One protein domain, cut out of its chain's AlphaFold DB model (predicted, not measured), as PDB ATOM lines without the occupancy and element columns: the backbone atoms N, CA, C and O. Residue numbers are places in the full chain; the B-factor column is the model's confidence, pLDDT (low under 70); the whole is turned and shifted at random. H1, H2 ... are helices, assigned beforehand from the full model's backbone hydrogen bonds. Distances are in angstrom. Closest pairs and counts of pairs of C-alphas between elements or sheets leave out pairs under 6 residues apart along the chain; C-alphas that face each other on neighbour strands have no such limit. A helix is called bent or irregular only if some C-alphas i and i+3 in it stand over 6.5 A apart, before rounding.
ATOM      1  N   ASP A 346      27.316 -36.531   6.918       87.56
ATOM      2  CA  ASP A 346      26.445 -36.729   8.076       87.56
ATOM      3  C   ASP A 346      25.689 -35.441   8.427       87.56
ATOM      4  O   ASP A 346      24.464 -35.449   8.480       87.56
ATOM      5  N   GLU A 347      26.374 -34.297   8.507       88.00
ATOM      6  CA  GLU A 347      25.715 -33.001   8.744       88.00
ATOM      7  C   GLU A 347      24.707 -32.640   7.646       88.00
ATOM      8  O   GLU A 347      23.656 -32.058   7.911       88.00
ATOM      9  N   THR A 348      25.021 -32.975   6.393       88.75
ATOM     10  CA  THR A 348      24.122 -32.721   5.260       88.75
ATOM     11  C   THR A 348      22.911 -33.646   5.298       88.75
ATOM     12  O   THR A 348      21.808 -33.228   4.944       88.75
ATOM     13  N   ARG A 349      23.098 -34.889   5.750       89.88
ATOM     14  CA  ARG A 349      22.016 -35.850   5.953       89.88
ATOM     15  C   ARG A 349      21.061 -35.366   7.039       89.88
ATOM     16  O   ARG A 349      19.854 -35.364   6.805       89.88
ATOM     17  N   ASP A 350      21.598 -34.912   8.167       89.88
ATOM     18  CA  ASP A 350      20.810 -34.364   9.271       89.88
ATOM     19  C   ASP A 350      20.030 -33.128   8.807       89.88
ATOM     20  O   ASP A 350      18.814 -33.057   8.966       89.88
ATOM     21  N   TYR A 351      20.690 -32.195   8.109       89.00
ATOM     22  CA  TYR A 351      20.016 -31.042   7.507       89.00
ATOM     23  C   TYR A 351      18.884 -31.454   6.556       89.00
ATOM     24  O   TYR A 351      17.795 -30.881   6.595       89.00
ATOM     25  N   PHE A 352      19.125 -32.441   5.692       87.50
ATOM     26  CA  PHE A 352      18.139 -32.883   4.717       87.50
ATOM     27  C   PHE A 352      16.894 -33.456   5.403       87.50
ATOM     28  O   PHE A 352      15.788 -32.971   5.164       87.50
ATOM     29  N   TYR A 353      17.066 -34.443   6.285       87.50
ATOM     30  CA  TYR A 353      15.945 -35.156   6.898       87.50
ATOM     31  C   TYR A 353      15.273 -34.397   8.042       87.50
ATOM     32  O   TYR A 353      14.049 -34.438   8.140       87.50
ATOM     33  N   GLU A 354      16.035 -33.712   8.895       85.25
ATOM     34  CA  GLU A 354      15.493 -33.073  10.101       85.25
ATOM     35  C   GLU A 354      15.023 -31.640   9.852       85.25
ATOM     36  O   GLU A 354      14.119 -31.159  10.533       85.25
ATOM     37  N   TYR A 355      15.625 -30.945   8.882       83.44
ATOM     38  CA  TYR A 355      15.369 -29.525   8.672       83.44
ATOM     39  C   TYR A 355      14.653 -29.239   7.345       83.44
ATOM     40  O   TYR A 355      13.605 -28.588   7.336       83.44
ATOM     41  N   LEU A 356      15.180 -29.734   6.221       84.75
ATOM     42  CA  LEU A 356      14.691 -29.370   4.891       84.75
ATOM     43  C   LEU A 356      13.350 -30.033   4.551       84.75
ATOM     44  O   LEU A 356      12.405 -29.322   4.197       84.75
ATOM     45  N   LEU A 357      13.247 -31.364   4.669       84.31
ATOM     46  CA  LEU A 357      12.011 -32.092   4.340       84.31
ATOM     47  C   LEU A 357      10.812 -31.640   5.199       84.31
ATOM     48  O   LEU A 357       9.770 -31.335   4.608       84.31
ATOM     49  N   PRO A 358      10.928 -31.505   6.540       83.25
ATOM     50  CA  PRO A 358       9.794 -31.099   7.373       83.25
ATOM     51  C   PRO A 358       9.368 -29.650   7.127       83.25
ATOM     52  O   PRO A 358       8.190 -29.302   7.201       83.25
ATOM     53  N   SER A 359      10.323 -28.778   6.794       79.50
ATOM     54  CA  SER A 359      10.041 -27.359   6.566       79.50
ATOM     55  C   SER A 359       9.348 -27.077   5.235       79.50
ATOM     56  O   SER A 359       8.706 -26.029   5.128       79.50
ATOM     57  N   THR A 360       9.479 -27.974   4.252       79.00
ATOM     58  CA  THR A 360       9.027 -27.772   2.866       79.00
ATOM     59  C   THR A 360       7.983 -28.812   2.456       79.00
ATOM     60  O   THR A 360       6.791 -28.512   2.425       79.00
ATOM     61  N   LEU A 361       8.417 -30.045   2.188       73.88
ATOM     62  CA  LEU A 361       7.598 -31.121   1.633       73.88
ATOM     63  C   LEU A 361       6.468 -31.553   2.569       73.88
ATOM     64  O   LEU A 361       5.380 -31.862   2.095       73.88
ATOM     65  N   GLU A 362       6.684 -31.548   3.885       69.19
ATOM     66  CA  GLU A 362       5.655 -31.968   4.852       69.19
ATOM     67  C   GLU A 362       4.583 -30.901   5.105       69.19
ATOM     68  O   GLU A 362       3.515 -31.220   5.623       69.19
ATOM     69  N   LYS A 363       4.817 -29.654   4.674       72.81
ATOM     70  CA  LYS A 363       3.816 -28.577   4.703       72.81
ATOM     71  C   LYS A 363       2.953 -28.517   3.442       72.81
ATOM     72  O   LYS A 363       2.035 -27.702   3.377       72.81
ATOM     73  N   LEU A 364       3.242 -29.342   2.435       69.31
ATOM     74  CA  LEU A 364       2.436 -29.394   1.219       69.31
ATOM     75  C   LEU A 364       1.096 -30.096   1.483       69.31
ATOM     76  O   LEU A 364       1.044 -31.042   2.267       69.31
ATOM     77  N   PRO A 365       0.018 -29.702   0.782       61.22
ATOM     78  CA  PRO A 365      -1.307 -30.302   0.951       61.22
ATOM     79  C   PRO A 365      -1.377 -31.789   0.545       61.22
ATOM     80  O   PRO A 365      -2.242 -32.506   1.039       61.22
ATOM     81  N   SER A 366      -0.456 -32.271  -0.303       62.00
ATOM     82  CA  SER A 366      -0.415 -33.662  -0.797       62.00
ATOM     83  C   SER A 366       1.008 -34.254  -0.761       62.00
ATOM     84  O   SER A 366       1.604 -34.506  -1.812       62.00
ATOM     85  N   PRO A 367       1.586 -34.499   0.429       64.31
ATOM     86  CA  PRO A 367       3.005 -34.834   0.576       64.31
ATOM     87  C   PRO A 367       3.353 -36.250   0.082       64.31
ATOM     88  O   PRO A 367       4.456 -36.485  -0.411       64.31
ATOM     89  N   GLY A 368       2.415 -37.202   0.168       63.53
ATOM     90  CA  GLY A 368       2.672 -38.618  -0.130       63.53
ATOM     91  C   GLY A 368       3.064 -38.898  -1.585       63.53
ATOM     92  O   GLY A 368       4.011 -39.636  -1.834       63.53
ATOM     93  N   LEU A 369       2.395 -38.266  -2.553       63.47
ATOM     94  CA  LEU A 369       2.619 -38.514  -3.988       63.47
ATOM     95  C   LEU A 369       4.002 -38.051  -4.470       63.47
ATOM     96  O   LEU A 369       4.598 -38.670  -5.349       63.47
ATOM     97  N   ILE A 370       4.507 -36.964  -3.887       69.31
ATOM     98  CA  ILE A 370       5.766 -36.323  -4.281       69.31
ATOM     99  C   ILE A 370       6.945 -36.960  -3.528       69.31
ATOM    100  O   ILE A 370       7.998 -37.196  -4.117       69.31
ATOM    101  N   LYS A 371       6.752 -37.338  -2.254       70.75
ATOM    102  CA  LYS A 371       7.789 -37.961  -1.412       70.75
ATOM    103  C   LYS A 371       8.254 -39.320  -1.949       70.75
ATOM    104  O   LYS A 371       9.437 -39.623  -1.855       70.75
ATOM    105  N   HIS A 372       7.367 -40.107  -2.565       71.94
ATOM    106  CA  HIS A 372       7.734 -41.398  -3.168       71.94
ATOM    107  C   HIS A 372       8.580 -41.281  -4.444       71.94
ATOM    108  O   HIS A 372       9.283 -42.228  -4.788       71.94
ATOM    109  N   LYS A 373       8.529 -40.139  -5.140       78.31
ATOM    110  CA  LYS A 373       9.343 -39.880  -6.336       78.31
ATOM    111  C   LYS A 373      10.725 -39.310  -6.011       78.31
ATOM    112  O   LYS A 373      11.550 -39.163  -6.908       78.31
ATOM    113  N   LEU A 374      10.963 -38.933  -4.756       82.38
ATOM    114  CA  LEU A 374      12.203 -38.293  -4.347       82.38
ATOM    115  C   LEU A 374      13.365 -39.289  -4.411       82.38
ATOM    116  O   LEU A 374      13.266 -40.419  -3.929       82.38
ATOM    117  N   PHE A 375      14.481 -38.852  -4.987       83.25
ATOM    118  CA  PHE A 375      15.680 -39.676  -5.074       83.25
ATOM    119  C   PHE A 375      16.268 -39.968  -3.683       83.25
ATOM    120  O   PHE A 375      16.206 -39.111  -2.794       83.25
ATOM    121  N   PRO A 376      16.891 -41.147  -3.484       87.06
ATOM    122  CA  PRO A 376      17.624 -41.447  -2.261       87.06
ATOM    123  C   PRO A 376      18.716 -40.408  -1.984       87.06
ATOM    124  O   PRO A 376      19.376 -39.926  -2.908       87.06
ATOM    125  N   PHE A 377      18.958 -40.122  -0.702       88.44
ATOM    126  CA  PHE A 377      19.956 -39.136  -0.279       88.44
ATOM    127  C   PHE A 377      21.347 -39.408  -0.860       88.44
ATOM    128  O   PHE A 377      22.030 -38.468  -1.241       88.44
ATOM    129  N   ASP A 378      21.760 -40.669  -1.002       88.50
ATOM    130  CA  ASP A 378      23.075 -41.003  -1.560       88.50
ATOM    131  C   ASP A 378      23.255 -40.532  -3.014       88.50
ATOM    132  O   ASP A 378      24.343 -40.093  -3.386       88.50
ATOM    133  N   VAL A 379      22.188 -40.555  -3.820       87.12
ATOM    134  CA  VAL A 379      22.202 -40.060  -5.210       87.12
ATOM    135  C   VAL A 379      22.289 -38.533  -5.235       87.12
ATOM    136  O   VAL A 379      23.028 -37.948  -6.033       87.12
ATOM    137  N   LEU A 380      21.558 -37.881  -4.326       87.56
ATOM    138  CA  LEU A 380      21.609 -36.430  -4.152       87.56
ATOM    139  C   LEU A 380      22.989 -35.985  -3.658       87.56
ATOM    140  O   LEU A 380      23.544 -35.033  -4.197       87.56
ATOM    141  N   TRP A 381      23.582 -36.715  -2.712       88.31
ATOM    142  CA  TRP A 381      24.924 -36.468  -2.197       88.31
ATOM    143  C   TRP A 381      25.993 -36.596  -3.280       88.31
ATOM    144  O   TRP A 381      26.865 -35.733  -3.381       88.31
ATOM    145  N   ASP A 382      25.919 -37.632  -4.121       86.94
ATOM    146  CA  ASP A 382      26.893 -37.806  -5.200       86.94
ATOM    147  C   ASP A 382      26.865 -36.643  -6.206       86.94
ATOM    148  O   ASP A 382      27.910 -36.265  -6.743       86.94
ATOM    149  N   THR A 383      25.691 -36.031  -6.399       84.81
ATOM    150  CA  THR A 383      25.492 -34.905  -7.320       84.81
ATOM    151  C   THR A 383      25.817 -33.554  -6.671       84.81
ATOM    152  O   THR A 383      26.618 -32.790  -7.207       84.81
ATOM    153  N   PHE A 384      25.219 -33.243  -5.519       86.81
ATOM    154  CA  PHE A 384      25.246 -31.913  -4.899       86.81
ATOM    155  C   PHE A 384      26.344 -31.731  -3.842       86.81
ATOM    156  O   PHE A 384      26.787 -30.602  -3.611       86.81
ATOM    157  N   GLY A 385      26.828 -32.812  -3.223       87.06
ATOM    158  CA  GLY A 385      27.827 -32.756  -2.150       87.06
ATOM    159  C   GLY A 385      27.300 -32.087  -0.878       87.06
ATOM    160  O   GLY A 385      26.145 -32.280  -0.519       87.06
ATOM    161  N   GLY A 386      28.137 -31.302  -0.192       85.44
ATOM    162  CA  GLY A 386      27.827 -30.696   1.116       85.44
ATOM    163  C   GLY A 386      27.303 -29.257   1.083       85.44
ATOM    164  O   GLY A 386      27.318 -28.563   2.103       85.44
ATOM    165  N   ARG A 387      26.863 -28.759  -0.078       88.62
ATOM    166  CA  ARG A 387      26.334 -27.392  -0.212       88.62
ATOM    167  C   ARG A 387      24.839 -27.352   0.062       88.62
ATOM    168  O   ARG A 387      24.036 -27.642  -0.816       88.62
ATOM    169  N   LEU A 388      24.467 -26.913   1.264       88.75
ATOM    170  CA  LEU A 388      23.071 -26.890   1.727       88.75
ATOM    171  C   LEU A 388      22.128 -26.093   0.804       88.75
ATOM    172  O   LEU A 388      20.995 -26.511   0.587       88.75
ATOM    173  N   VAL A 389      22.611 -24.993   0.212       88.06
ATOM    174  CA  VAL A 389      21.833 -24.161  -0.730       88.06
ATOM    175  C   VAL A 389      21.376 -24.970  -1.949       88.06
ATOM    176  O   VAL A 389      20.237 -24.833  -2.375       88.06
ATOM    177  N   PHE A 390      22.212 -25.883  -2.459       89.06
ATOM    178  CA  PHE A 390      21.853 -26.706  -3.616       89.06
ATOM    179  C   PHE A 390      20.695 -27.659  -3.319       89.06
ATOM    180  O   PHE A 390      19.867 -27.886  -4.194       89.06
ATOM    181  N   TYR A 391      20.596 -28.173  -2.090       89.88
ATOM    182  CA  TYR A 391      19.457 -29.000  -1.687       89.88
ATOM    183  C   TYR A 391      18.182 -28.171  -1.563       89.88
ATOM    184  O   TYR A 391      17.134 -28.617  -2.015       89.88
ATOM    185  N   ALA A 392      18.258 -26.975  -0.971       88.38
ATOM    186  CA  ALA A 392      17.095 -26.101  -0.828       88.38
ATOM    187  C   ALA A 392      16.522 -25.680  -2.192       88.38
ATOM    188  O   ALA A 392      15.313 -25.787  -2.418       88.38
ATOM    189  N   ASP A 393      17.395 -25.284  -3.119       89.06
ATOM    190  CA  ASP A 393      17.002 -24.897  -4.473       89.06
ATOM    191  C   ASP A 393      16.471 -26.103  -5.264       89.06
ATOM    192  O   ASP A 393      15.416 -26.010  -5.886       89.06
ATOM    193  N   TYR A 394      17.136 -27.265  -5.176       88.69
ATOM    194  CA  TYR A 394      16.680 -28.486  -5.848       88.69
ATOM    195  C   TYR A 394      15.315 -28.958  -5.344       88.69
ATOM    196  O   TYR A 394      14.478 -29.347  -6.150       88.69
ATOM    197  N   ILE A 395      15.062 -28.930  -4.031       87.69
ATOM    198  CA  ILE A 395      13.753 -29.320  -3.491       87.69
ATOM    199  C   ILE A 395      12.666 -28.350  -3.956       87.69
ATOM    200  O   ILE A 395      11.574 -28.801  -4.288       87.69
ATOM    201  N   SER A 396      12.967 -27.055  -4.046       87.56
ATOM    202  CA  SER A 396      12.030 -26.070  -4.600       87.56
ATOM    203  C   SER A 396      11.714 -26.382  -6.072       87.56
ATOM    204  O   SER A 396      10.552 -26.549  -6.427       87.56
ATOM    205  N   GLU A 397      12.741 -26.622  -6.895       86.75
ATOM    206  CA  GLU A 397      12.602 -27.028  -8.304       86.75
ATOM    207  C   GLU A 397      11.851 -28.370  -8.460       86.75
ATOM    208  O   GLU A 397      11.038 -28.565  -9.369       86.75
ATOM    209  N   PHE A 398      12.074 -29.314  -7.546       85.81
ATOM    210  CA  PHE A 398      11.394 -30.608  -7.515       85.81
ATOM    211  C   PHE A 398       9.903 -30.471  -7.184       85.81
ATOM    212  O   PHE A 398       9.078 -31.178  -7.769       85.81
ATOM    213  N   ILE A 399       9.548 -29.556  -6.278       84.88
ATOM    214  CA  ILE A 399       8.156 -29.233  -5.950       84.88
ATOM    215  C   ILE A 399       7.483 -28.565  -7.153       84.88
ATOM    216  O   ILE A 399       6.419 -29.019  -7.575       84.88
ATOM    217  N   ASP A 400       8.134 -27.573  -7.763       85.62
ATOM    218  CA  ASP A 400       7.601 -26.830  -8.912       85.62
ATOM    219  C   ASP A 400       7.360 -27.734 -10.135       85.62
ATOM    220  O   ASP A 400       6.404 -27.552 -10.891       85.62
ATOM    221  N   THR A 401       8.184 -28.770 -10.311       83.50
ATOM    222  CA  THR A 401       8.066 -29.757 -11.400       83.50
ATOM    223  C   THR A 401       7.193 -30.971 -11.058       83.50
ATOM    224  O   THR A 401       7.172 -31.947 -11.816       83.50
ATOM    225  N   ASN A 402       6.462 -30.949  -9.936       80.31
ATOM    226  CA  ASN A 402       5.615 -32.056  -9.462       80.31
ATOM    227  C   ASN A 402       6.356 -33.409  -9.346       80.31
ATOM    228  O   ASN A 402       5.806 -34.489  -9.612       80.31
ATOM    229  N   GLY A 403       7.625 -33.347  -8.940       78.62
ATOM    230  CA  GLY A 403       8.474 -34.503  -8.671       78.62
ATOM    231  C   GLY A 403       9.110 -35.153  -9.901       78.62
ATOM    232  O   GLY A 403       9.481 -36.324  -9.836       78.62
ATOM    233  N   ASN A 404       9.212 -34.430 -11.020       79.31
ATOM    234  CA  ASN A 404       9.831 -34.932 -12.252       79.31
ATOM    235  C   ASN A 404      11.275 -34.428 -12.469       79.31
ATOM    236  O   ASN A 404      11.924 -34.861 -13.419       79.31
ATOM    237  N   ALA A 405      11.800 -33.539 -11.615       80.69
ATOM    238  CA  ALA A 405      13.166 -33.025 -11.743       80.69
ATOM    239  C   ALA A 405      14.231 -34.057 -11.328       80.69
ATOM    240  O   ALA A 405      14.375 -34.411 -10.151       80.69
ATOM    241  N   HIS A 406      15.038 -34.501 -12.293       82.88
ATOM    242  CA  HIS A 406      16.203 -35.348 -12.040       82.88
ATOM    243  C   HIS A 406      17.393 -34.514 -11.506       82.88
ATOM    244  O   HIS A 406      17.618 -33.412 -12.003       82.88
ATOM    245  N   PRO A 407      18.232 -35.018 -10.576       82.06
ATOM    246  CA  PRO A 407      19.378 -34.264 -10.036       82.06
ATOM    247  C   PRO A 407      20.361 -33.747 -11.104       82.06
ATOM    248  O   PRO A 407      20.820 -32.609 -11.034       82.06
ATOM    249  N   LEU A 408      20.633 -34.541 -12.147       81.75
ATOM    250  CA  LEU A 408      21.459 -34.145 -13.309       81.75
ATOM    251  C   LEU A 408      20.770 -33.169 -14.283       81.75
ATOM    252  O   LEU A 408      21.374 -32.749 -15.262       81.75
ATOM    253  N   GLN A 409      19.500 -32.844 -14.063       81.25
ATOM    254  CA  GLN A 409      18.772 -31.817 -14.809       81.25
ATOM    255  C   GLN A 409      18.528 -30.567 -13.963       81.25
ATOM    256  O   GLN A 409      17.927 -29.622 -14.455       81.25
ATOM    257  N   SER A 410      19.016 -30.553 -12.718       83.12
ATOM    258  CA  SER A 410      18.896 -29.393 -11.844       83.12
ATOM    259  C   SER A 410      19.595 -28.173 -12.434       83.12
ATOM    260  O   SER A 410      20.647 -28.275 -13.077       83.12
TER     261      SER A 410
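What this domain is: This is residues 346 to 410 of the 549 residues of the protein "ATPase_2 domain-containing protein" of Tortispora caseinolytica NRRL Y-17796 (UniProt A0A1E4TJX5). Two longer helices, H1 and H4, lie loosely side by side and run the same way; between them in the chain, H2, an extended link and H3 run back along a third side, with H2 towards the later ends of H1 and H4 and H3 towards their beginnings. After H4 the last stretch, residues 401 to 410, folds back on the side of H4 away from H1. The printed part has 65 residues with four named helices, in the order H1, H2, H3, H4, and no named strand; its class is all helix. It is compact, with a radius of gyration of the C-alphas of 10.9 A, and spans 29 by 25 by 17 A.

How they stand to each other: Start with the longest helix, H1, residues 346 to 359, and look across to H4, residues 388 to 400. They touch, and the closest C-alphas, those of Thr 348 and Leu 388, are 6.9 A apart. H4 touches H1 with residues 388 to 392 alone. The two run the same way at a steep tilt of 37 degrees, only just past shallow. Next find H3, residues 377 to 384. It is close to H1 but not clearly touching, with the C-alphas of Arg 349 and Phe 377 the closest at 7.3 A, and their lines are about perpendicular at 79 degrees. H3 is also close to H4 but not clearly touching: the closest C-alphas, of Phe 384 and Phe 390, are 6.3 A apart, and the lines are about perpendicular at 73 degrees. H2, residues 367 to 371, is close to H4 but not clearly touching, with the C-alphas of Ile 370 and Ile 399 the closest at 7.7 A. H2 is apart from H1 and from H3. In H2, H3 and H4 every O i to N i+4 pair is within hydrogen-bond range; in H1 it is 8 of 10.

Where its parts are: Find C-alpha 346 at (26.445, -36.729, 8.076); from there H1 runs 19.0 A to C-alpha 359 at (10.041, -27.359, 6.566). H1 is irregular, but only just: C-alphas 354 and 357 are 6.8 A apart. H2 measures 6.1 A from C-alpha 367 to C-alpha 371, and H3 measures 10.1 A from C-alpha 377 to C-alpha 384. H4 runs 18.8 A and ends at C-alpha 400, at (7.601, -26.830, -8.912).

The domain as a whole: Look to Pro 365 and Asp 382 for the two C-alphas farthest apart, at 29.8 A. The printed part has no cut. The links H2 to H3 and H3 to H4 are tight, the link H1 to H2 is short, and no link is long. The mean pLDDT of the printed part is 82.2; you will find values under 70 at residue 362 and residues 364 to 370.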